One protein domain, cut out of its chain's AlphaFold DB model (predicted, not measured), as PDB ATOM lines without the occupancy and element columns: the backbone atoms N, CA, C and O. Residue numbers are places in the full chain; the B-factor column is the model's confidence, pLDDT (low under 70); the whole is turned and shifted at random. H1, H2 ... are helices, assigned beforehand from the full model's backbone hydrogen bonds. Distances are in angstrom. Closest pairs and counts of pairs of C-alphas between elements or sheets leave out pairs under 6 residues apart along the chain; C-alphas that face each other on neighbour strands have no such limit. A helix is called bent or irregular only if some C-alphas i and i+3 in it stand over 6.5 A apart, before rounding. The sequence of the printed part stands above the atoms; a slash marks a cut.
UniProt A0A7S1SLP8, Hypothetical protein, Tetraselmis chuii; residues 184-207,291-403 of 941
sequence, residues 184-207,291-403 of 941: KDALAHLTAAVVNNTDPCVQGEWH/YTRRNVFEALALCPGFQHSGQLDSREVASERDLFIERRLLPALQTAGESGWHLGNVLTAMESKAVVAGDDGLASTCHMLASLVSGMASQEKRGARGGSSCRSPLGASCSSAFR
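This is residues 184 to 207 and 291 to 403 of the 941 residues of the protein "Hypothetical protein" of Tetraselmis chuii (UniProt A0A7S1SLP8). A helical hairpin, H4 and H5, makes one side, and short H2 sits in the middle between H5 and H3. H1 packs beside H2 and crosses H5, and residues 382 to 387 stick out. The printed part has 137 residues, with five named helices in the order H1 to H5 and no named strand: all helix. It is compact, with a radius of gyration of the C-alphas of 15.0 A and spans of 45 by 39 by 26 A.

Start with H1, residues 184 to 196; its residues 190 to 194 alone touch H2, residues 291 to 301, closest at C-alphas 194 and 295, 6.1 A. Their tilt is shallow at 32 degrees, only just short of steep, opposite ways. H2 touches residues 321 to 325 alone of H3, residues 315 to 335, closest at C-alphas 297 and 321, 6.3 A, at a steep tilt of 62 degrees. Next look at H4, residues 343 to 357, and H5, residues 360 to 383, a hairpin at a shallow tilt of 21 degrees, closest at C-alphas 351 and 363, 4.3 A. H3 and H4 touch about perpendicular, at 82 degrees, closest at C-alphas 333 and 346, 6.3 A. H5 touches H2, closest at C-alphas 369 and 299, 6.4 A, and H1, closest at C-alphas 372 and 187, 6.5 A. H1 and H3 are apart. Every O i to N i+4 pair is within hydrogen-bond range in H1, H2 and H4, against 15 of 17 in H3 and 18 of 20 in H5.

Find C-alpha 184 at (-15.533, 37.035, 98.848), where H1 begins its 18.6 A. H2 runs 15.8 A, H3 29.4 A and H4 20.9 A. H3 is only just irregular: C-alphas 327 and 330 are 6.55 A apart. H5 runs 34.4 A and ends at C-alpha 383 at (-23.279, 27.463, 107.154).

The C-alphas farthest apart, of Ala 357 and Gly 387, are 45.5 A apart. Residues 208 to 290 are not printed; C-alphas 207 and 291 are 16.6 A apart across the cut. The link from H2 to H3 is long. Look for pLDDT under 70 at residues 205, 207, 308 to 314 and 379 to 400.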
ATOM      1  N   LYS A 184     -15.494  37.388  97.428       82.56
ATOM      2  CA  LYS A 184     -15.533  37.035  98.848       82.56
ATOM      3  C   LYS A 184     -15.698  38.255  99.767       82.56
ATOM      4  O   LYS A 184     -16.490  38.175 100.702       82.56
ATOM      5  N   ASP A 185     -14.992  39.350  99.507       84.38
ATOM      6  CA  ASP A 185     -15.084  40.595 100.282       84.38
ATOM      7  C   ASP A 185     -16.426  41.293 100.037       84.38
ATOM      8  O   ASP A 185     -17.083  41.729 100.983       84.38
ATOM      9  N   ALA A 186     -16.888  41.307  98.783       85.69
ATOM     10  CA  ALA A 186     -18.207  41.821  98.419       85.69
ATOM     11  C   ALA A 186     -19.337  41.034  99.113       85.69
ATOM     12  O   ALA A 186     -20.246  41.625  99.695       85.69
ATOM     13  N   LEU A 187     -19.247  39.698  99.146       86.19
ATOM     14  CA  LEU A 187     -20.194  38.849  99.877       86.19
ATOM     15  C   LEU A 187     -20.141  39.071 101.396       86.19
ATOM     16  O   LEU A 187     -21.181  39.020 102.053       86.19
ATOM     17  N   ALA A 188     -18.963  39.330 101.972       85.00
ATOM     18  CA  ALA A 188     -18.837  39.644 103.396       85.00
ATOM     19  C   ALA A 188     -19.516  40.980 103.743       85.00
ATOM     20  O   ALA A 188     -20.257  41.052 104.726       85.00
ATOM     21  N   HIS A 189     -19.324  42.008 102.910       86.19
ATOM     22  CA  HIS A 189     -19.993  43.299 103.061       86.19
ATOM     23  C   HIS A 189     -21.518  43.162 102.945       86.19
ATOM     24  O   HIS A 189     -22.256  43.598 103.830       86.19
ATOM     25  N   LEU A 190     -21.989  42.472 101.904       86.50
ATOM     26  CA  LEU A 190     -23.413  42.236 101.680       86.50
ATOM     27  C   LEU A 190     -24.050  41.411 102.807       86.50
ATOM     28  O   LEU A 190     -25.168  41.697 103.220       86.50
ATOM     29  N   THR A 191     -23.330  40.435 103.371       86.38
ATOM     30  CA  THR A 191     -23.797  39.676 104.544       86.38
ATOM     31  C   THR A 191     -24.040  40.591 105.741       86.38
ATOM     32  O   THR A 191     -25.075  40.473 106.396       86.38
ATOM     33  N   ALA A 192     -23.127  41.527 106.017       84.69
ATOM     34  CA  ALA A 192     -23.313  42.495 107.094       84.69
ATOM     35  C   ALA A 192     -24.533  43.399 106.842       84.69
ATOM     36  O   ALA A 192     -25.328  43.618 107.756       84.69
ATOM     37  N   ALA A 193     -24.726  43.867 105.605       86.25
ATOM     38  CA  ALA A 193     -25.886  44.673 105.229       86.25
ATOM     39  C   ALA A 193     -27.213  43.911 105.413       86.25
ATOM     40  O   ALA A 193     -28.133  44.422 106.048       86.25
ATOM     41  N   VAL A 194     -27.288  42.659 104.948       85.06
ATOM     42  CA  VAL A 194     -28.474  41.788 105.069       85.06
ATOM     43  C   VAL A 194     -28.828  41.490 106.529       85.06
ATOM     44  O   VAL A 194     -30.007  41.457 106.887       85.06
ATOM     45  N   VAL A 195     -27.822  41.275 107.385       83.25
ATOM     46  CA  VAL A 195     -28.022  41.027 108.824       83.25
ATOM     47  C   VAL A 195     -28.521  42.281 109.542       83.25
ATOM     48  O   VAL A 195     -29.344  42.169 110.445       83.25
ATOM     49  N   ASN A 196     -28.064  43.464 109.134       85.25
ATOM     50  CA  ASN A 196     -28.468  44.733 109.742       85.25
ATOM     51  C   ASN A 196     -29.768  45.307 109.161       85.25
ATOM     52  O   ASN A 196     -30.272  46.308 109.668       85.25
ATOM     53  N   ASN A 197     -30.314  44.700 108.108       86.75
ATOM     54  CA  ASN A 197     -31.542  45.148 107.475       86.75
ATOM     55  C   ASN A 197     -32.765  44.801 108.350       86.75
ATOM     56  O   ASN A 197     -33.017  43.637 108.671       86.75
ATOM     57  N   THR A 198     -33.521  45.828 108.738       86.62
ATOM     58  CA  THR A 198     -34.737  45.730 109.562       86.62
ATOM     59  C   THR A 198     -36.003  46.140 108.812       86.62
ATOM     60  O   THR A 198     -37.041  46.342 109.443       86.62
ATOM     61  N   ASP A 199     -35.926  46.313 107.490       87.44
ATOM     62  CA  ASP A 199     -37.076  46.703 106.679       87.44
ATOM     63  C   ASP A 199     -38.165  45.612 106.680       87.44
ATOM     64  O   ASP A 199     -37.865  44.425 106.862       87.44
ATOM     65  N   PRO A 200     -39.443  45.982 106.464       85.31
ATOM     66  CA  PRO A 200     -40.538  45.021 106.389       85.31
ATOM     67  C   PRO A 200     -40.294  43.935 105.334       85.31
ATOM     68  O   PRO A 200     -39.983  44.233 104.176       85.31
ATOM     69  N   CYS A 201     -40.494  42.677 105.729       86.44
ATOM     70  CA  CYS A 201     -40.369  41.509 104.864       86.44
ATOM     71  C   CYS A 201     -41.601  40.603 104.947       86.44
ATOM     72  O   CYS A 201     -42.320  40.585 105.953       86.44
ATOM     73  N   VAL A 202     -41.855  39.841 103.885       83.38
ATOM     74  CA  VAL A 202     -42.862  38.779 103.897       83.38
ATOM     75  C   VAL A 202     -42.402  37.668 104.835       83.38
ATOM     76  O   VAL A 202     -41.324  37.094 104.679       83.38
ATOM     77  N   GLN A 203     -43.247  37.351 105.811       75.06
ATOM     78  CA  GLN A 203     -43.012  36.285 106.779       75.06
ATOM     79  C   GLN A 203     -43.587  34.961 106.259       75.06
ATOM     80  O   GLN A 203     -44.699  34.936 105.734       75.06
ATOM     81  N   GLY A 204     -42.868  33.853 106.461       71.06
ATOM     82  CA  GLY A 204     -43.354  32.501 106.156       71.06
ATOM     83  C   GLY A 204     -42.587  31.764 105.055       71.06
ATOM     84  O   GLY A 204     -41.438  32.086 104.737       71.06
ATOM     85  N   GLU A 205     -43.213  30.711 104.522       66.62
ATOM     86  CA  GLU A 205     -42.652  29.906 103.435       66.62
ATOM     87  C   GLU A 205     -42.584  30.714 102.135       66.62
ATOM     88  O   GLU A 205     -43.441  31.547 101.844       66.62
ATOM     89  N   TRP A 206     -41.527  30.489 101.355       74.25
ATOM     90  CA  TRP A 206     -41.387  31.132 100.056       74.25
ATOM     91  C   TRP A 206     -42.185  30.364  99.015       74.25
ATOM     92  O   TRP A 206     -41.959  29.170  98.831       74.25
ATOM     93  N   HIS A 207     -43.077  31.059  98.319       68.75
ATOM     94  CA  HIS A 207     -43.863  30.495  97.234       68.75
ATOM     95  C   HIS A 207     -43.270  30.941  95.891       68.75
ATOM     96  O   HIS A 207     -43.327  32.120  95.544       68.75
ATOM     97  N   TYR A 291     -37.499  44.857 102.453       92.12
ATOM     98  CA  TYR A 291     -36.299  44.121 102.848       92.12
ATOM     99  C   TYR A 291     -35.495  43.606 101.650       92.12
ATOM    100  O   TYR A 291     -34.309  43.910 101.507       92.12
ATOM    101  N   THR A 292     -36.148  42.865 100.758       92.88
ATOM    102  CA  THR A 292     -35.538  42.297  99.553       92.88
ATOM    103  C   THR A 292     -35.020  43.402  98.641       92.88
ATOM    104  O   THR A 292     -33.884  43.342  98.168       92.88
ATOM    105  N   ARG A 293     -35.819  44.455  98.449       94.69
ATOM    106  CA  ARG A 293     -35.426  45.635  97.682       94.69
ATOM    107  C   ARG A 293     -34.159  46.272  98.244       94.69
ATOM    108  O   ARG A 293     -33.242  46.567  97.482       94.69
ATOM    109  N   ARG A 294     -34.090  46.476  99.565       93.31
ATOM    110  CA  ARG A 294     -32.915  47.069 100.210       93.31
ATOM    111  C   ARG A 294     -31.673  46.209  99.995       93.31
ATOM    112  O   ARG A 294     -30.622  46.748  99.672       93.31
ATOM    113  N   ASN A 295     -31.794  44.888 100.065       93.44
ATOM    114  CA  ASN A 295     -30.668  43.990  99.797       93.44
ATOM    115  C   ASN A 295     -30.187  44.070  98.336       93.44
ATOM    116  O   ASN A 295     -28.981  44.072  98.094       93.44
ATOM    117  N   VAL A 296     -31.101  44.180  97.362       94.38
ATOM    118  CA  VAL A 296     -30.753  44.427  95.946       94.38
ATOM    119  C   VAL A 296     -30.054  45.775  95.783       94.38
ATOM    120  O   VAL A 296     -29.032  45.855  95.107       94.38
ATOM    121  N   PHE A 297     -30.557  46.817  96.443       94.00
ATOM    122  CA  PHE A 297     -29.971  48.155  96.417       94.00
ATOM    123  C   PHE A 297     -28.532  48.191  96.969       94.00
ATOM    124  O   PHE A 297     -27.662  48.851  96.395       94.00
ATOM    125  N   GLU A 298     -28.258  47.448  98.045       92.44
ATOM    126  CA  GLU A 298     -26.904  47.287  98.594       92.44
ATOM    127  C   GLU A 298     -26.003  46.445  97.685       92.44
ATOM    128  O   GLU A 298     -24.839  46.781  97.477       92.44
ATOM    129  N   ALA A 299     -26.530  45.383  97.073       92.50
ATOM    130  CA  ALA A 299     -25.765  44.573  96.127       92.50
ATOM    131  C   ALA A 299     -25.372  45.365  94.864       92.50
ATOM    132  O   ALA A 299     -24.264  45.201  94.352       92.50
ATOM    133  N   LEU A 300     -26.240  46.269  94.393       92.50
ATOM    134  CA  LEU A 300     -25.936  47.171  93.280       92.50
ATOM    135  C   LEU A 300     -24.769  48.114  93.596       92.50
ATOM    136  O   LEU A 300     -23.968  48.376  92.707       92.50
ATOM    137  N   ALA A 301     -24.606  48.553  94.851       89.44
ATOM    138  CA  ALA A 301     -23.470  49.387  95.271       89.44
ATOM    139  C   ALA A 301     -22.105  48.706  95.051       89.44
ATOM    140  O   ALA A 301     -21.071  49.360  94.936       89.44
ATOM    141  N   LEU A 302     -22.101  47.371  95.010       88.69
ATOM    142  CA  LEU A 302     -20.913  46.545  94.815       88.69
ATOM    143  C   LEU A 302     -20.664  46.210  93.337       88.69
ATOM    144  O   LEU A 302     -19.670  45.557  93.026       88.69
ATOM    145  N   CYS A 303     -21.556  46.624  92.434       88.62
ATOM    146  CA  CYS A 303     -21.443  46.350  91.008       88.62
ATOM    147  C   CYS A 303     -20.581  47.410  90.302       88.62
ATOM    148  O   CYS A 303     -20.740  48.596  90.593       88.62
ATOM    149  N   PRO A 304     -19.722  47.025  89.334       80.81
ATOM    150  CA  PRO A 304     -18.805  47.955  88.669       80.81
ATOM    151  C   PRO A 304     -19.488  49.195  88.077       80.81
ATOM    152  O   PRO A 304     -18.946  50.291  88.175       80.81
ATOM    153  N   GLY A 305     -20.701  49.042  87.531       79.19
ATOM    154  CA  GLY A 305     -21.479  50.139  86.943       79.19
ATOM    155  C   GLY A 305     -21.964  51.211  87.927       79.19
ATOM    156  O   GLY A 305     -22.395  52.267  87.484       79.19
ATOM    157  N   PHE A 306     -21.874  50.968  89.239       81.88
ATOM    158  CA  PHE A 306     -22.274  51.914  90.291       81.88
ATOM    159  C   PHE A 306     -21.126  52.258  91.254       81.88
ATOM    160  O   PHE A 306     -21.320  52.983  92.231       81.88
ATOM    161  N   GLN A 307     -19.916  51.755  90.991       71.88
ATOM    162  CA  GLN A 307     -18.708  52.074  91.749       71.88
ATOM    163  C   GLN A 307     -18.066  53.347  91.190       71.88
ATOM    164  O   GLN A 307     -17.002  53.323  90.573       71.88
ATOM    165  N   HIS A 308     -18.731  54.482  91.397       64.75
ATOM    166  CA  HIS A 308     -18.191  55.786  91.014       64.75
ATOM    167  C   HIS A 308     -17.027  56.177  91.936       64.75
ATOM    168  O   HIS A 308     -17.056  55.904  93.138       64.75
ATOM    169  N   SER A 309     -15.992  56.809  91.375       50.91
ATOM    170  CA  SER A 309     -14.679  57.107  91.974       50.91
ATOM    171  C   SER A 309     -14.723  57.864  93.319       50.91
ATOM    172  O   SER A 309     -14.455  59.061  93.382       50.91
ATOM    173  N   GLY A 310     -15.036  57.160  94.412       53.62
ATOM    174  CA  GLY A 310     -14.985  57.661  95.791       53.62
ATOM    175  C   GLY A 310     -16.265  58.313  96.338       53.62
ATOM    176  O   GLY A 310     -16.224  58.830  97.451       53.62
ATOM    177  N   GLN A 311     -17.394  58.283  95.617       52.50
ATOM    178  CA  GLN A 311     -18.675  58.882  96.043       52.50
ATOM    179  C   GLN A 311     -19.810  57.843  96.109       52.50
ATOM    180  O   GLN A 311     -20.831  57.974  95.441       52.50
ATOM    181  N   LEU A 312     -19.645  56.800  96.929       53.53
ATOM    182  CA  LEU A 312     -20.645  55.729  97.103       53.53
ATOM    183  C   LEU A 312     -21.991  56.214  97.701       53.53
ATOM    184  O   LEU A 312     -23.010  55.548  97.525       53.53
ATOM    185  N   ASP A 313     -22.005  57.390  98.343       56.00
ATOM    186  CA  ASP A 313     -23.141  57.913  99.125       56.00
ATOM    187  C   ASP A 313     -23.780  59.199  98.557       56.00
ATOM    188  O   ASP A 313     -24.545  59.874  99.253       56.00
ATOM    189  N   SER A 314     -23.485  59.595  97.311       67.62
ATOM    190  CA  SER A 314     -24.160  60.768  96.730       67.62
ATOM    191  C   SER A 314     -25.641  60.462  96.431       67.62
ATOM    192  O   SER A 314     -26.012  59.330  96.104       67.62
ATOM    193  N   ARG A 315     -26.516  61.477  96.532       74.25
ATOM    194  CA  ARG A 315     -27.955  61.338  96.211       74.25
ATOM    195  C   ARG A 315     -28.188  60.864  94.771       74.25
ATOM    196  O   ARG A 315     -29.162  60.165  94.514       74.25
ATOM    197  N   GLU A 316     -27.295  61.225  93.856       75.25
ATOM    198  CA  GLU A 316     -27.367  60.861  92.439       75.25
ATOM    199  C   GLU A 316     -27.124  59.359  92.243       75.25
ATOM    200  O   GLU A 316     -27.945  58.685  91.627       75.25
ATOM    201  N   VAL A 317     -26.089  58.795  92.877       76.44
ATOM    202  CA  VAL A 317     -25.777  57.351  92.803       76.44
ATOM    203  C   VAL A 317     -26.864  56.496  93.461       76.44
ATOM    204  O   VAL A 317     -27.158  55.383  93.021       76.44
ATOM    205  N   ALA A 318     -27.501  56.999  94.522       82.75
ATOM    206  CA  ALA A 318     -28.689  56.362  95.086       82.75
ATOM    207  C   ALA A 318     -29.854  56.348  94.076       82.75
ATOM    208  O   ALA A 318     -30.454  55.298  93.850       82.75
ATOM    209  N   SER A 319     -30.105  57.475  93.402       87.06
ATOM    210  CA  SER A 319     -31.155  57.586  92.385       87.06
ATOM    211  C   SER A 319     -30.919  56.672  91.177       87.06
ATOM    212  O   SER A 319     -31.877  56.107  90.652       87.06
ATOM    213  N   GLU A 320     -29.676  56.492  90.724       89.19
ATOM    214  CA  GLU A 320     -29.356  55.579  89.615       89.19
ATOM    215  C   GLU A 320     -29.679  54.119  89.959       89.19
ATOM    216  O   GLU A 320     -30.246  53.388  89.142       89.19
ATOM    217  N   ARG A 321     -29.366  53.694  91.190       92.88
ATOM    218  CA  ARG A 321     -29.695  52.346  91.679       92.88
ATOM    219  C   ARG A 321     -31.201  52.142  91.808       92.88
ATOM    220  O   ARG A 321     -31.706  51.088  91.421       92.88
ATOM    221  N   ASP A 322     -31.922  53.148  92.300       93.38
ATOM    222  CA  ASP A 322     -33.385  53.117  92.361       93.38
ATOM    223  C   ASP A 322     -33.994  52.981  90.957       93.38
ATOM    224  O   ASP A 322     -34.839  52.110  90.728       93.38
ATOM    225  N   LEU A 323     -33.497  53.758  89.988       92.94
ATOM    226  CA  LEU A 323     -33.913  53.667  88.588       92.94
ATOM    227  C   LEU A 323     -33.580  52.307  87.966       92.94
ATOM    228  O   LEU A 323     -34.393  51.784  87.207       92.94
ATOM    229  N   PHE A 324     -32.438  51.696  88.290       95.12
ATOM    230  CA  PHE A 324     -32.124  50.344  87.823       95.12
ATOM    231  C   PHE A 324     -33.167  49.331  88.310       95.12
ATOM    232  O   PHE A 324     -33.694  48.553  87.510       95.12
ATOM    233  N   ILE A 325     -33.501  49.357  89.605       96.06
ATOM    234  CA  ILE A 325     -34.497  48.445  90.177       96.06
ATOM    235  C   ILE A 325     -35.858  48.673  89.508       96.06
ATOM    236  O   ILE A 325     -36.457  47.731  88.990       96.06
ATOM    237  N   GLU A 326     -36.329  49.919  89.465       94.62
ATOM    238  CA  GLU A 326     -37.692  50.240  89.034       94.62
ATOM    239  C   GLU A 326     -37.897  50.187  87.517       94.62
ATOM    240  O   GLU A 326     -38.967  49.799  87.054       94.62
ATOM    241  N   ARG A 327     -36.889  50.572  86.727       92.94
ATOM    242  CA  ARG A 327     -37.008  50.721  85.264       92.94
ATOM    243  C   ARG A 327     -36.387  49.588  84.468       92.94
ATOM    244  O   ARG A 327     -36.679  49.470  83.280       92.94
ATOM    245  N   ARG A 328     -35.525  48.767  85.076       94.00
ATOM    246  CA  ARG A 328     -34.873  47.639  84.391       94.00
ATOM    247  C   ARG A 328     -35.231  46.313  85.038       94.00
ATOM    248  O   ARG A 328     -35.748  45.435  84.354       94.00
ATOM    249  N   LEU A 329     -34.989  46.176  86.341       96.31
ATOM    250  CA  LEU A 329     -35.143  44.894  87.018       96.31
ATOM    251  C   LEU A 329     -36.610  44.479  87.154       96.31
ATOM    252  O   LEU A 329     -36.951  43.382  86.725       96.31
ATOM    253  N   LEU A 330     -37.483  45.337  87.696       95.69
ATOM    254  CA  LEU A 330     -38.909  45.014  87.853       95.69
ATOM    255  C   LEU A 330     -39.575  44.643  86.508       95.69
ATOM    256  O   LEU A 330     -40.171  43.567  86.446       95.69
ATOM    257  N   PRO A 331     -39.420  45.409  85.404       95.12
ATOM    258  CA  PRO A 331     -39.927  44.991  84.091       95.12
ATOM    259  C   PRO A 331     -39.338  43.667  83.581       95.12
ATOM    260  O   PRO A 331     -40.030  42.877  82.934       95.12
ATOM    261  N   ALA A 332     -38.064  43.385  83.879       95.50
ATOM    262  CA  ALA A 332     -37.428  42.128  83.493       95.50
ATOM    263  C   ALA A 332     -38.004  40.923  84.250       95.50
ATOM    264  O   ALA A 332     -38.193  39.871  83.634       95.50
ATOM    265  N   LEU A 333     -38.345  41.081  85.538       95.19
ATOM    266  CA  LEU A 333     -39.072  40.054  86.296       95.19
ATOM    267  C   LEU A 333     -40.392  39.713  85.597       95.19
ATOM    268  O   LEU A 333     -40.733  38.537  85.472       95.19
ATOM    269  N   GLN A 334     -41.095  40.723  85.071       94.19
ATOM    270  CA  GLN A 334     -42.414  40.487  84.485       94.19
ATOM    271  C   GLN A 334     -42.259  39.874  83.098       94.19
ATOM    272  O   GLN A 334     -42.922  38.903  82.753       94.19
ATOM    273  N   THR A 335     -41.299  40.356  82.315       92.06
ATOM    274  CA  THR A 335     -40.987  39.802  80.990       92.06
ATOM    275  C   THR A 335     -40.613  38.313  81.050       92.06
ATOM    276  O   THR A 335     -40.851  37.584  80.088       92.06
ATOM    277  N   ALA A 336     -40.071  37.839  82.176       91.19
ATOM    278  CA  ALA A 336     -39.732  36.435  82.406       91.19
ATOM    279  C   ALA A 336     -40.947  35.518  82.696       91.19
ATOM    280  O   ALA A 336     -40.782  34.296  82.792       91.19
ATOM    281  N   GLY A 337     -42.160  36.071  82.821       89.00
ATOM    282  CA  GLY A 337     -43.400  35.311  83.007       89.00
ATOM    283  C   GLY A 337     -43.350  34.412  84.243       89.00
ATOM    284  O   GLY A 337     -42.959  34.849  85.320       89.00
ATOM    285  N   GLU A 338     -43.695  33.131  84.101       87.62
ATOM    286  CA  GLU A 338     -43.677  32.157  85.208       87.62
ATOM    287  C   GLU A 338     -42.297  31.965  85.851       87.62
ATOM    288  O   GLU A 338     -42.216  31.548  87.000       87.62
ATOM    289  N   SER A 339     -41.207  32.290  85.148       89.44
ATOM    290  CA  SER A 339     -39.838  32.161  85.667       89.44
ATOM    291  C   SER A 339     -39.323  33.409  86.397       89.44
ATOM    292  O   SER A 339     -38.210  33.398  86.927       89.44
ATOM    293  N   GLY A 340     -40.132  34.474  86.466       89.50
ATOM    294  CA  GLY A 340     -39.753  35.757  87.066       89.50
ATOM    295  C   GLY A 340     -39.430  35.702  88.560       89.50
ATOM    296  O   GLY A 340     -38.722  36.569  89.061       89.50
ATOM    297  N   TRP A 341     -39.851  34.655  89.274       89.31
ATOM    298  CA  TRP A 341     -39.475  34.444  90.676       89.31
ATOM    299  C   TRP A 341     -37.975  34.190  90.877       89.31
ATOM    300  O   TRP A 341     -37.438  34.458  91.955       89.31
ATOM    301  N   HIS A 342     -37.281  33.658  89.864       89.69
ATOM    302  CA  HIS A 342     -35.879  33.273  89.984       89.69
ATOM    303  C   HIS A 342     -34.961  34.436  89.592       89.69
ATOM    304  O   HIS A 342     -34.396  34.464  88.494       89.69
ATOM    305  N   LEU A 343     -34.761  35.374  90.525       91.75
ATOM    306  CA  LEU A 343     -33.992  36.610  90.317       91.75
ATOM    307  C   LEU A 343     -32.647  36.392  89.600       91.75
ATOM    308  O   LEU A 343     -32.330  37.114  88.662       91.75
ATOM    309  N   GLY A 344     -31.877  35.366  89.980       91.75
ATOM    310  CA  GLY A 344     -30.591  35.066  89.334       91.75
ATOM    311  C   GLY A 344     -30.707  34.727  87.842       91.75
ATOM    312  O   GLY A 344     -29.877  35.162  87.054       91.75
ATOM    313  N   ASN A 345     -31.773  34.030  87.431       92.56
ATOM    314  CA  ASN A 345     -31.975  33.651  86.026       92.56
ATOM    315  C   ASN A 345     -32.425  34.865  85.213       92.56
ATOM    316  O   ASN A 345     -32.000  35.035  84.073       92.56
ATOM    317  N   VAL A 346     -33.252  35.725  85.818       95.62
ATOM    318  CA  VAL A 346     -33.653  37.001  85.218       95.62
ATOM    319  C   VAL A 346     -32.424  37.875  84.971       95.62
ATOM    320  O   VAL A 346     -32.262  38.391  83.869       95.62
ATOM    321  N   LEU A 347     -31.516  37.974  85.945       96.44
ATOM    322  CA  LEU A 347     -30.271  38.733  85.800       96.44
ATOM    323  C   LEU A 347     -29.360  38.161  84.703       96.44
ATOM    324  O   LEU A 347     -28.871  38.926  83.878       96.44
ATOM    325  N   THR A 348     -29.194  36.838  84.613       95.69
ATOM    326  CA  THR A 348     -28.431  36.205  83.516       95.69
ATOM    327  C   THR A 348     -29.078  36.432  82.143       95.69
ATOM    328  O   THR A 348     -28.387  36.621  81.138       95.69
ATOM    329  N   ALA A 349     -30.411  36.456  82.069       95.56
ATOM    330  CA  ALA A 349     -31.120  36.789  80.837       95.56
ATOM    331  C   ALA A 349     -30.947  38.272  80.456       95.56
ATOM    332  O   ALA A 349     -30.779  38.584  79.277       95.56
ATOM    333  N   MET A 350     -30.955  39.182  81.438       95.88
ATOM    334  CA  MET A 350     -30.648  40.603  81.230       95.88
ATOM    335  C   MET A 350     -29.207  40.799  80.749       95.88
ATOM    336  O   MET A 350     -29.002  41.527  79.782       95.88
ATOM    337  N   GLU A 351     -28.237  40.109  81.356       95.94
ATOM    338  CA  GLU A 351     -26.832  40.088  80.925       95.94
ATOM    339  C   GLU A 351     -26.718  39.656  79.460       95.94
ATOM    340  O   GLU A 351     -26.147  40.372  78.645       95.94
ATOM    341  N   SER A 352     -27.342  38.532  79.096       96.00
ATOM    342  CA  SER A 352     -27.310  38.014  77.724       96.00
ATOM    343  C   SER A 352     -27.886  39.016  76.716       96.00
ATOM    344  O   SER A 352     -27.317  39.220  75.644       96.00
ATOM    345  N   LYS A 353     -28.997  39.684  77.060       94.12
ATOM    346  CA  LYS A 353     -29.594  40.738  76.222       94.12
ATOM    347  C   LYS A 353     -28.689  41.967  76.108       94.12
ATOM    348  O   LYS A 353     -28.582  42.524  75.020       94.12
ATOM    349  N   ALA A 354     -28.042  42.372  77.199       94.06
ATOM    350  CA  ALA A 354     -27.120  43.503  77.219       94.06
ATOM    351  C   ALA A 354     -25.883  43.242  76.349       94.06
ATOM    352  O   ALA A 354     -25.519  44.097  75.549       94.06
ATOM    353  N   VAL A 355     -25.315  42.031  76.410       94.88
ATOM    354  CA  VAL A 355     -24.204  41.604  75.539       94.88
ATOM    355  C   VAL A 355     -24.602  41.675  74.064       94.88
ATOM    356  O   VAL A 355     -23.857  42.213  73.250       94.88
ATOM    357  N   VAL A 356     -25.794  41.185  73.705       95.44
ATOM    358  CA  VAL A 356     -26.298  41.258  72.319       95.44
ATOM    359  C   VAL A 356     -26.523  42.705  71.868       95.44
ATOM    360  O   VAL A 356     -26.303  43.022  70.701       95.44
ATOM    361  N   ALA A 357     -26.935  43.588  72.778       93.06
ATOM    362  CA  ALA A 357     -27.132  45.009  72.505       93.06
ATOM    363  C   ALA A 357     -25.828  45.837  72.519       93.06
ATOM    364  O   ALA A 357     -25.872  47.015  72.167       93.06
ATOM    365  N   GLY A 358     -24.691  45.250  72.913       93.62
ATOM    366  CA  GLY A 358     -23.412  45.954  73.062       93.62
ATOM    367  C   GLY A 358     -23.334  46.876  74.287       93.62
ATOM    368  O   GLY A 358     -22.541  47.814  74.295       93.62
ATOM    369  N   ASP A 359     -24.162  46.645  75.311       91.75
ATOM    370  CA  ASP A 359     -24.150  47.396  76.572       91.75
ATOM    371  C   ASP A 359     -23.289  46.665  77.618       91.75
ATOM    372  O   ASP A 359     -23.787  45.952  78.497       91.75
ATOM    373  N   ASP A 360     -21.967  46.823  77.499       89.56
ATOM    374  CA  ASP A 360     -20.980  46.167  78.369       89.56
ATOM    375  C   ASP A 360     -21.150  46.546  79.852       89.56
ATOM    376  O   ASP A 360     -20.907  45.731  80.748       89.56
ATOM    377  N   GLY A 361     -21.606  47.774  80.126       89.06
ATOM    378  CA  GLY A 361     -21.847  48.268  81.482       89.06
ATOM    379  C   GLY A 361     -23.022  47.558  82.151       89.06
ATOM    380  O   GLY A 361     -22.903  47.070  83.284       89.06
ATOM    381  N   LEU A 362     -24.145  47.436  81.437       90.88
ATOM    382  CA  LEU A 362     -25.307  46.685  81.907       90.88
ATOM    383  C   LEU A 362     -25.001  45.189  82.028       90.88
ATOM    384  O   LEU A 362     -25.398  44.574  83.021       90.88
ATOM    385  N   ALA A 363     -24.267  44.613  81.072       92.62
ATOM    386  CA  ALA A 363     -23.856  43.211  81.108       92.62
ATOM    387  C   ALA A 363     -23.000  42.907  82.348       92.62
ATOM    388  O   ALA A 363     -23.342  42.019  83.131       92.62
ATOM    389  N   SER A 364     -21.950  43.700  82.592       92.69
ATOM    390  CA  SER A 364     -21.073  43.554  83.762       92.69
ATOM    391  C   SER A 364     -21.831  43.711  85.086       92.69
ATOM    392  O   SER A 364     -21.638  42.933  86.024       92.69
ATOM    393  N   THR A 365     -22.751  44.676  85.147       93.00
ATOM    394  CA  THR A 365     -23.612  44.906  86.313       93.00
ATOM    395  C   THR A 365     -24.511  43.703  86.594       93.00
ATOM    396  O   THR A 365     -24.552  43.216  87.725       93.00
ATOM    397  N   CYS A 366     -25.205  43.186  85.574       94.88
ATOM    398  CA  CYS A 366     -26.082  42.023  85.716       94.88
ATOM    399  C   CYS A 366     -25.295  40.770  86.126       94.88
ATOM    400  O   CYS A 366     -25.739  40.040  87.012       94.88
ATOM    401  N   HIS A 367     -24.102  40.572  85.556       94.62
ATOM    402  CA  HIS A 367     -23.203  39.469  85.889       94.62
ATOM    403  C   HIS A 367     -22.761  39.492  87.361       94.62
ATOM    404  O   HIS A 367     -22.849  38.486  88.078       94.62
ATOM    405  N   MET A 368     -22.290  40.652  87.839       93.94
ATOM    406  CA  MET A 368     -21.857  40.821  89.228       93.94
ATOM    407  C   MET A 368     -23.034  40.637  90.190       93.94
ATOM    408  O   MET A 368     -22.909  39.902  91.172       93.94
ATOM    409  N   LEU A 369     -24.190  41.237  89.894       93.69
ATOM    410  CA  LEU A 369     -25.381  41.109  90.730       93.69
ATOM    411  C   LEU A 369     -25.872  39.655  90.798       93.69
ATOM    412  O   LEU A 369     -26.151  39.161  91.891       93.69
ATOM    413  N   ALA A 370     -25.903  38.936  89.671       93.19
ATOM    414  CA  ALA A 370     -26.238  37.510  89.639       93.19
ATOM    415  C   ALA A 370     -25.263  36.687  90.499       93.19
ATOM    416  O   ALA A 370     -25.688  35.863  91.312       93.19
ATOM    417  N   SER A 371     -23.960  36.970  90.391       92.62
ATOM    418  CA  SER A 371     -22.913  36.315  91.182       92.62
ATOM    419  C   SER A 371     -23.063  36.562  92.687       92.62
ATOM    420  O   SER A 371     -22.878  35.638  93.481       92.62
ATOM    421  N   LEU A 372     -23.434  37.780  93.093       91.12
ATOM    422  CA  LEU A 372     -23.703  38.123  94.492       91.12
ATOM    423  C   LEU A 372     -24.944  37.391  95.016       91.12
ATOM    424  O   LEU A 372     -24.875  36.756  96.069       91.12
ATOM    425  N   VAL A 373     -26.046  37.395  94.259       89.81
ATOM    426  CA  VAL A 373     -27.288  36.685  94.617       89.81
ATOM    427  C   VAL A 373     -27.029  35.180  94.780       89.81
ATOM    428  O   VAL A 373     -27.386  34.588  95.804       89.81
ATOM    429  N   SER A 374     -26.345  34.546  93.822       87.94
ATOM    430  CA  SER A 374     -25.988  33.121  93.892       87.94
ATOM    431  C   SER A 374     -24.958  32.809  94.984       87.94
ATOM    432  O   SER A 374     -25.026  31.753  95.625       87.94
ATOM    433  N   GLY A 375     -24.008  33.717  95.220       86.56
ATOM    434  CA  GLY A 375     -22.989  33.595  96.260       86.56
ATOM    435  C   GLY A 375     -23.591  33.613  97.664       86.56
ATOM    436  O   GLY A 375     -23.280  32.729  98.466       86.56
ATOM    437  N   MET A 376     -24.523  34.536  97.925       84.00
ATOM    438  CA  MET A 376     -25.269  34.622  99.187       84.00
ATOM    439  C   MET A 376     -26.084  33.350  99.448       84.00
ATOM    440  O   MET A 376     -26.002  32.772 100.533       84.00
ATOM    441  N   ALA A 377     -26.779  32.833  98.427       77.44
ATOM    442  CA  ALA A 377     -27.507  31.565  98.524       77.44
ATOM    443  C   ALA A 377     -26.582  30.356  98.798       77.44
ATOM    444  O   ALA A 377     -26.972  29.377  99.442       77.44
ATOM    445  N   SER A 378     -25.334  30.402  98.320       75.81
ATOM    446  CA  SER A 378     -24.354  29.317  98.469       75.81
ATOM    447  C   SER A 378     -23.621  29.327  99.818       75.81
ATOM    448  O   SER A 378     -23.326  28.254 100.355       75.81
ATOM    449  N   GLN A 379     -23.326  30.505 100.384       68.69
ATOM    450  CA  GLN A 379     -22.684  30.644 101.702       68.69
ATOM    451  C   GLN A 379     -23.521  30.006 102.818       68.69
ATOM    452  O   GLN A 379     -22.992  29.369 103.729       68.69
ATOM    453  N   GLU A 380     -24.838  30.080 102.705       60.81
ATOM    454  CA  GLU A 380     -25.761  29.525 103.685       60.81
ATOM    455  C   GLU A 380     -25.884  27.996 103.621       60.81
ATOM    456  O   GLU A 380     -25.887  27.346 104.668       60.81
ATOM    457  N   LYS A 381     -25.888  27.385 102.420       60.50
ATOM    458  CA  LYS A 381     -25.827  25.913 102.272       60.50
ATOM    459  C   LYS A 381     -24.601  25.322 102.981       60.50
ATOM    460  O   LYS A 381     -24.639  24.176 103.433       60.50
ATOM    461  N   ARG A 382     -23.515  26.100 103.082       58.62
ATOM    462  CA  ARG A 382     -22.291  25.746 103.817       58.62
ATOM    463  C   ARG A 382     -22.426  26.007 105.325       58.62
ATOM    464  O   ARG A 382     -22.038  25.141 106.104       58.62
ATOM    465  N   GLY A 383     -23.026  27.127 105.741       53.78
ATOM    466  CA  GLY A 383     -23.279  27.463 107.154       53.78
ATOM    467  C   GLY A 383     -24.274  26.533 107.868       53.78
ATOM    468  O   GLY A 383     -24.068  26.185 109.031       53.78
ATOM    469  N   ALA A 384     -25.287  26.024 107.157       51.34
ATOM    470  CA  ALA A 384     -26.261  25.059 107.681       51.34
ATOM    471  C   ALA A 384     -25.639  23.707 108.094       51.34
ATOM    472  O   ALA A 384     -26.205  23.001 108.924       51.34
ATOM    473  N   ARG A 385     -24.456  23.354 107.565       48.59
ATOM    474  CA  ARG A 385     -23.691  22.159 107.972       48.59
ATOM    475  C   ARG A 385     -22.781  22.397 109.188       48.59
ATOM    476  O   ARG A 385     -22.251  21.432 109.724       48.59
ATOM    477  N   GLY A 386     -22.594  23.651 109.614       44.53
ATOM    478  CA  GLY A 386     -21.645  24.064 110.662       44.53
ATOM    479  C   GLY A 386     -22.269  24.695 111.915       44.53
ATOM    480  O   GLY A 386     -21.540  25.247 112.730       44.53
ATOM    481  N   GLY A 387     -23.597  24.655 112.081       40.94
ATOM    482  CA  GLY A 387     -24.284  25.067 113.319       40.94
ATOM    483  C   GLY A 387     -24.452  26.578 113.558       40.94
ATOM    484  O   GLY A 387     -25.098  26.957 114.530       40.94
ATOM    485  N   SER A 388     -23.946  27.446 112.677       46.06
ATOM    486  CA  SER A 388     -24.123  28.906 112.746       46.06
ATOM    487  C   SER A 388     -25.025  29.382 111.600       46.06
ATOM    488  O   SER A 388     -24.571  29.533 110.465       46.06
ATOM    489  N   SER A 389     -26.323  29.584 111.864       50.75
ATOM    490  CA  SER A 389     -27.216  30.240 110.897       50.75
ATOM    491  C   SER A 389     -27.176  31.752 111.122       50.75
ATOM    492  O   SER A 389     -27.636  32.217 112.166       50.75
ATOM    493  N   CYS A 390     -26.684  32.517 110.148       49.75
ATOM    494  CA  CYS A 390     -26.860  33.969 110.127       49.75
ATOM    495  C   CYS A 390     -28.363  34.262 109.985       49.75
ATOM    496  O   CYS A 390     -28.965  33.932 108.961       49.75
ATOM    497  N   ARG A 391     -28.983  34.800 111.039       51.97
ATOM    498  CA  ARG A 391     -30.392  35.213 111.050       51.97
ATOM    499  C   ARG A 391     -30.451  36.725 111.163       51.97
ATOM    500  O   ARG A 391     -29.734  37.299 111.979       51.97
ATOM    501  N   SER A 392     -31.313  37.345 110.367       53.31
ATOM    502  CA  SER A 392     -31.703  38.735 110.592       53.31
ATOM    503  C   SER A 392     -32.480  38.869 111.919       53.31
ATOM    504  O   SER A 392     -33.050  37.879 112.402       53.31
ATOM    505  N   PRO A 393     -32.578  40.083 112.494       46.00
ATOM    506  CA  PRO A 393     -33.408  40.377 113.666       46.00
ATOM    507  C   PRO A 393     -34.888  39.991 113.499       46.00
ATOM    508  O   PRO A 393     -35.577  39.748 114.485       46.00
ATOM    509  N   LEU A 394     -35.368  39.901 112.254       51.59
ATOM    510  CA  LEU A 394     -36.742  39.544 111.888       51.59
ATOM    511  C   LEU A 394     -36.947  38.034 111.676       51.59
ATOM    512  O   LEU A 394     -38.004  37.615 111.213       51.59
ATOM    513  N   GLY A 395     -35.942  37.204 111.976       50.28
ATOM    514  CA  GLY A 395     -36.010  35.749 111.812       50.28
ATOM    515  C   GLY A 395     -35.847  35.257 110.368       50.28
ATOM    516  O   GLY A 395     -35.800  34.044 110.154       50.28
ATOM    517  N   ALA A 396     -35.697  36.166 109.399       51.81
ATOM    518  CA  ALA A 396     -35.415  35.855 108.002       51.81
ATOM    519  C   ALA A 396     -33.965  35.343 107.860       51.81
ATOM    520  O   ALA A 396     -33.022  35.967 108.361       51.81
ATOM    521  N   SER A 397     -33.786  34.182 107.233       54.16
ATOM    522  CA  SER A 397     -32.481  33.576 106.937       54.16
ATOM    523  C   SER A 397     -31.825  34.250 105.723       54.16
ATOM    524  O   SER A 397     -32.531  34.784 104.869       54.16
ATOM    525  N   CYS A 398     -30.497  34.192 105.564       49.97
ATOM    526  CA  CYS A 398     -29.844  34.707 104.344       49.97
ATOM    527  C   CYS A 398     -30.413  34.100 103.031       49.97
ATOM    528  O   CYS A 398     -30.374  34.774 102.005       49.97
ATOM    529  N   SER A 399     -31.048  32.912 103.057       51.06
ATOM    530  CA  SER A 399     -31.774  32.281 101.915       51.06
ATOM    531  C   SER A 399     -32.994  33.061 101.463       51.06
ATOM    532  O   SER A 399     -33.603  32.739 100.443       51.06
ATOM    533  N   SER A 400     -33.414  34.030 102.268       65.00
ATOM    534  CA  SER A 400     -34.560  34.886 102.011       65.00
ATOM    535  C   SER A 400     -34.198  36.305 101.603       65.00
ATOM    536  O   SER A 400     -35.088  37.054 101.224       65.00
ATOM    537  N   ALA A 401     -32.903  36.646 101.586       79.44
ATOM    538  CA  ALA A 401     -32.428  38.007 101.343       79.44
ATOM    539  C   ALA A 401     -32.828  38.573  99.972       79.44
ATOM    540  O   ALA A 401     -32.992  39.782  99.840       79.44
ATOM    541  N   PHE A 402     -32.999  37.705  98.975       88.00
ATOM    542  CA  PHE A 402     -33.279  38.076  97.586       88.00
ATOM    543  C   PHE A 402     -34.559  37.419  97.041       88.00
ATOM    544  O   PHE A 402     -34.665  37.152  95.843       88.00
ATOM    545  N   ARG A 403     -35.519  37.091  97.919       86.56
ATOM    546  CA  ARG A 403     -36.756  36.402  97.522       86.56
ATOM    547  C   ARG A 403     -37.718  37.352  96.828       86.56
ATOM    548  O   ARG A 403     -38.357  38.190  97.455       86.56
TER     549      ARG A 403